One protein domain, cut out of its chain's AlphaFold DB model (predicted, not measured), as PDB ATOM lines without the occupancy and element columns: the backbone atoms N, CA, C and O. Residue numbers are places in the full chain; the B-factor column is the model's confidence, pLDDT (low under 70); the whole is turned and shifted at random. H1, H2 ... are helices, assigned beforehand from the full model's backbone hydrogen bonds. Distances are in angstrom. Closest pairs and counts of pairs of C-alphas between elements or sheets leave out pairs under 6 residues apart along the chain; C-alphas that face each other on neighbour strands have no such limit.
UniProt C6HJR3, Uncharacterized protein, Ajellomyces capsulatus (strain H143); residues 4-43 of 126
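AT A GLANCE: This is residues 4 to 43 of the 126 residues of an uncharacterized protein of Ajellomyces capsulatus (strain H143) (UniProt C6HJR3). One long straight helix, H2, makes the length of the model, and a short helix, H1, is set crosswise beside its first half with a gap between them, like a small head on a rod. The link of residues 13 to 20 leads from H1 to the beginning of H2, and residues 32 to 43 stick out free at the far end. The printed part has 40 residues, with two named helices in the order H1, H2 and no named strand; its class is all helix. It is loose, with a radius of gyration of the C-alphas of 11.6 A, and elongated, with spans of 35 by 21 by 14 A.

IN THESE COORDINATES: H2 is residues 21 to 41, 30.7 A from first to last C-alpha, running from C-alpha 21 at (153.391, 55.600, 16.721) to C-alpha 41 at (130.770, 63.171, 36.025). H1 is residues 4 to 12, 12.5 A from first to last C-alpha, and begins with C-alpha 4 at (149.103, 47.963, 26.938).

HOW THE PARTS SIT: H2 and H1 are close but not clearly touching, with 1 pair of C-alphas within 8 A. Their closest C-alphas are those of Leu 28 and Leu 6, 7.2 A apart. Their lines are about perpendicular, at 86 degrees, and their centres are 13.3 A apart. In both H1 and H2 every O i to N i+4 pair is within hydrogen-bond range. Residues 32 to 43, of which 32 to 41 belong to H2, stand free.

THE WHOLE: The two C-alphas farthest apart are those of Ser 19 and Gly 43, at 35.7 A. The printed part has no cut, and the link from H1 to H2 is short, with 8 residues. The mean pLDDT of the printed part is 93.9, and no printed residue is under 70.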
ATOM      1  N   SER A   4     149.751  49.276  26.768       79.56
ATOM      2  CA  SER A   4     149.103  47.963  26.938       79.56
ATOM      3  C   SER A   4     147.565  48.033  27.088       79.56
ATOM      4  O   SER A   4     146.878  47.281  26.392       79.56
ATOM      5  N   PRO A   5     146.995  48.932  27.919       87.94
ATOM      6  CA  PRO A   5     145.553  49.172  27.975       87.94
ATOM      7  C   PRO A   5     144.906  49.566  26.643       87.94
ATOM      8  O   PRO A   5     143.809  49.094  26.355       87.94
ATOM      9  N   LEU A   6     145.565  50.389  25.820       92.56
ATOM     10  CA  LEU A   6     145.016  50.819  24.529       92.56
ATOM     11  C   LEU A   6     144.892  49.635  23.567       92.56
ATOM     12  O   LEU A   6     143.807  49.374  23.055       92.56
ATOM     13  N   HIS A   7     145.964  48.858  23.388       92.38
ATOM     14  CA  HIS A   7     145.936  47.666  22.527       92.38
ATOM     15  C   HIS A   7     144.925  46.627  23.020       92.38
ATOM     16  O   HIS A   7     144.264  45.959  22.223       92.38
ATOM     17  N   HIS A   8     144.761  46.508  24.340       93.94
ATOM     18  CA  HIS A   8     143.742  45.639  24.915       93.94
ATOM     19  C   HIS A   8     142.323  46.085  24.542       93.94
ATOM     20  O   HIS A   8     141.516  45.248  24.132       93.94
ATOM     21  N   LEU A   9     142.032  47.386  24.633       94.62
ATOM     22  CA  LEU A   9     140.739  47.942  24.230       94.62
ATOM     23  C   LEU A   9     140.476  47.736  22.740       94.62
ATOM     24  O   LEU A   9     139.402  47.249  22.397       94.62
ATOM     25  N   LEU A  10     141.463  48.002  21.877       95.19
ATOM     26  CA  LEU A  10     141.330  47.786  20.432       95.19
ATOM     27  C   LEU A  10     140.982  46.334  20.102       95.19
ATOM     28  O   LEU A  10     140.090  46.074  19.293       95.19
ATOM     29  N   ARG A  11     141.610  45.381  20.798       94.00
ATOM     30  CA  ARG A  11     141.295  43.959  20.638       94.00
ATOM     31  C   ARG A  11     139.865  43.629  21.063       94.00
ATOM     32  O   ARG A  11     139.201  42.856  20.378       94.00
ATOM     33  N   LEU A  12     139.391  44.179  22.184       96.38
ATOM     34  CA  LEU A  12     138.021  43.954  22.662       96.38
ATOM     35  C   LEU A  12     136.972  44.558  21.721       96.38
ATOM     36  O   LEU A  12     135.906  43.973  21.552       96.38
ATOM     37  N   SER A  13     137.281  45.690  21.087       95.69
ATOM     38  CA  SER A  13     136.409  46.345  20.108       95.69
ATOM     39  C   SER A  13     136.563  45.811  18.680       95.69
ATOM     40  O   SER A  13     135.968  46.376  17.768       95.69
ATOM     41  N   ALA A  14     137.366  44.759  18.468       94.62
ATOM     42  CA  ALA A  14     137.692  44.218  17.147       94.62
ATOM     43  C   ALA A  14     138.217  45.281  16.154       94.62
ATOM     44  O   ALA A  14     137.958  45.206  14.952       94.62
ATOM     45  N   LEU A  15     138.957  46.271  16.663       94.75
ATOM     46  CA  LEU A  15     139.619  47.300  15.866       94.75
ATOM     47  C   LEU A  15     141.061  46.882  15.540       94.75
ATOM     48  O   LEU A  15     141.688  46.168  16.333       94.75
ATOM     49  N   PRO A  16     141.603  47.305  14.384       93.31
ATOM     50  CA  PRO A  16     143.000  47.058  14.047       93.31
ATOM     51  C   PRO A  16     143.945  47.804  15.010       93.31
ATOM     52  O   PRO A  16     143.542  48.800  15.615       93.31
ATOM     53  N   PRO A  17     145.199  47.339  15.160       91.31
ATOM     54  CA  PRO A  17     146.223  48.088  15.884       91.31
ATOM     55  C   PRO A  17     146.539  49.416  15.167       91.31
ATOM     56  O   PRO A  17     146.310  49.511  13.957       91.31
ATOM     57  N   PRO A  18     147.087  50.416  15.882       93.38
ATOM     58  CA  PRO A  18     147.483  51.688  15.284       93.38
ATOM     59  C   PRO A  18     148.517  51.473  14.172       93.38
ATOM     60  O   PRO A  18     149.406  50.624  14.283       93.38
ATOM     61  N   SER A  19     148.394  52.246  13.095       91.88
ATOM     62  CA  SER A  19     149.235  52.125  11.898       91.88
ATOM     63  C   SER A  19     150.614  52.757  12.096       91.88
ATOM     64  O   SER A  19     151.568  52.388  11.408       91.88
ATOM     65  N   SER A  20     150.730  53.711  13.025       94.75
ATOM     66  CA  SER A  20     151.969  54.409  13.371       94.75
ATOM     67  C   SER A  20     152.020  54.772  14.860       94.75
ATOM     68  O   SER A  20     151.005  54.766  15.558       94.75
ATOM     69  N   ALA A  21     153.214  55.120  15.350       93.06
ATOM     70  CA  ALA A  21     153.391  55.600  16.721       93.06
ATOM     71  C   ALA A  21     152.711  56.963  16.961       93.06
ATOM     72  O   ALA A  21     152.236  57.222  18.063       93.06
ATOM     73  N   GLU A  22     152.640  57.811  15.931       94.44
ATOM     74  CA  GLU A  22     151.958  59.112  15.992       94.44
ATOM     75  C   GLU A  22     150.447  58.925  16.183       94.44
ATOM     76  O   GLU A  22     149.855  59.531  17.073       94.44
ATOM     77  N   GLU A  23     149.838  58.015  15.412       93.50
ATOM     78  CA  GLU A  23     148.420  57.663  15.557       93.50
ATOM     79  C   GLU A  23     148.139  57.099  16.959       93.50
ATOM     80  O   GLU A  23     147.161  57.473  17.607       93.50
ATOM     81  N   GLU A  24     149.028  56.247  17.478       93.75
ATOM     82  CA  GLU A  24     148.900  55.705  18.832       93.75
ATOM     83  C   GLU A  24     148.937  56.800  19.913       93.75
ATOM     84  O   GLU A  24     148.140  56.764  20.857       93.75
ATOM     85  N   GLU A  25     149.817  57.796  19.782       94.69
ATOM     86  CA  GLU A  25     149.904  58.923  20.717       94.69
ATOM     87  C   GLU A  25     148.644  59.803  20.674       94.69
ATOM     88  O   GLU A  25     148.103  60.179  21.723       94.69
ATOM     89  N   GLU A  26     148.109  60.075  19.481       95.38
ATOM     90  CA  GLU A  26     146.851  60.810  19.311       95.38
ATOM     91  C   GLU A  26     145.659  60.073  19.939       95.38
ATOM     92  O   GLU A  26     144.830  60.680  20.635       95.38
ATOM     93  N   MET A  27     145.587  58.751  19.756       94.88
ATOM     94  CA  MET A  27     144.559  57.910  20.371       94.88
ATOM     95  C   MET A  27     144.674  57.908  21.899       94.88
ATOM     96  O   MET A  27     143.656  58.038  22.586       94.88
ATOM     97  N   LEU A  28     145.891  57.825  22.452       95.62
ATOM     98  CA  LEU A  28     146.124  57.907  23.900       95.62
ATOM     99  C   LEU A  28     145.675  59.255  24.467       95.62
ATOM    100  O   LEU A  28     144.942  59.289  25.457       95.62
ATOM    101  N   LYS A  29     146.051  60.362  23.820       95.62
ATOM    102  CA  LYS A  29     145.651  61.716  24.232       95.62
ATOM    103  C   LYS A  29     144.130  61.892  24.222       95.62
ATOM    104  O   LYS A  29     143.551  62.495  25.136       95.62
ATOM    105  N   THR A  30     143.472  61.346  23.204       95.44
ATOM    106  CA  THR A  30     142.010  61.364  23.082       95.44
ATOM    107  C   THR A  30     141.360  60.559  24.205       95.44
ATOM    108  O   THR A  30     140.461  61.061  24.888       95.44
ATOM    109  N   LEU A  31     141.854  59.345  24.457       94.62
ATOM    110  CA  LEU A  31     141.343  58.464  25.505       94.62
ATOM    111  C   LEU A  31     141.509  59.081  26.901       94.62
ATOM    112  O   LEU A  31     140.588  59.039  27.716       94.62
ATOM    113  N   GLU A  32     142.651  59.709  27.178       94.75
ATOM    114  CA  GLU A  32     142.892  60.408  28.443       94.75
ATOM    115  C   GLU A  32     141.914  61.564  28.662       94.75
ATOM    116  O   GLU A  32     141.368  61.711  29.760       94.75
ATOM    117  N   SER A  33     141.633  62.339  27.614       96.25
ATOM    118  CA  SER A  33     140.670  63.445  27.664       96.25
ATOM    119  C   SER A  33     139.248  62.943  27.947       96.25
ATOM    120  O   SER A  33     138.548  63.500  28.799       96.25
ATOM    121  N   GLN A  34     138.836  61.849  27.298       95.69
ATOM    122  CA  GLN A  34     137.534  61.209  27.518       95.69
ATOM    123  C   GLN A  34     137.402  60.656  28.944       95.69
ATOM    124  O   GLN A  34     136.402  60.903  29.620       95.69
ATOM    125  N   ILE A  35     138.426  59.960  29.448       94.88
ATOM    126  CA  ILE A  35     138.432  59.431  30.820       94.88
ATOM    127  C   ILE A  35     138.396  60.570  31.839       94.88
ATOM    128  O   ILE A  35     137.676  60.479  32.835       94.88
ATOM    129  N   HIS A  36     139.153  61.646  31.611       95.56
ATOM    130  CA  HIS A  36     139.131  62.813  32.487       95.56
ATOM    131  C   HIS A  36     137.720  63.411  32.581       95.56
ATOM    132  O   HIS A  36     137.252  63.695  33.684       95.56
ATOM    133  N   PHE A  37     137.018  63.535  31.452       96.56
ATOM    134  CA  PHE A  37     135.627  63.983  31.432       96.56
ATOM    135  C   PHE A  37     134.705  63.057  32.242       96.56
ATOM    136  O   PHE A  37     133.996  63.526  33.134       96.56
ATOM    137  N   VAL A  38     134.768  61.739  32.023       96.44
ATOM    138  CA  VAL A  38     133.939  60.761  32.755       96.44
ATOM    139  C   VAL A  38     134.200  60.814  34.263       96.44
ATOM    140  O   VAL A  38     133.257  60.797  35.052       96.44
ATOM    141  N   LYS A  39     135.462  60.957  34.688       95.31
ATOM    142  CA  LYS A  39     135.815  61.088  36.111       95.31
ATOM    143  C   LYS A  39     135.191  62.317  36.770       95.31
ATOM    144  O   LYS A  39     134.877  62.267  37.955       95.31
ATOM    145  N   LYS A  40     135.002  63.417  36.030       95.19
ATOM    146  CA  LYS A  40     134.305  64.601  36.552       95.19
ATOM    147  C   LYS A  40     132.820  64.328  36.776       95.19
ATOM    148  O   LYS A  40     132.295  64.739  37.803       95.19
ATOM    149  N   VAL A  41     132.175  63.586  35.876       93.38
ATOM    150  CA  VAL A  41     130.770  63.171  36.025       93.38
ATOM    151  C   VAL A  41     130.595  62.199  37.198       93.38
ATOM    152  O   VAL A  41     129.650  62.329  37.967       93.38
ATOM    153  N   GLN A  42     131.540  61.275  37.398       93.31
ATOM    154  CA  GLN A  42     131.532  60.330  38.527       93.31
ATOM    155  C   GLN A  42     131.659  60.993  39.909       93.31
ATOM    156  O   GLN A  42     131.414  60.335  40.913       93.31
ATOM    157  N   GLY A  43     132.049  62.270  39.979       93.06
ATOM    158  CA  GLY A  43     132.127  63.022  41.235       93.06
ATOM    159  C   GLY A  43     130.780  63.528  41.762       93.06
ATOM    160  O   GLY A  43     130.751  64.143  42.825       93.06
TER     161      GLY A  43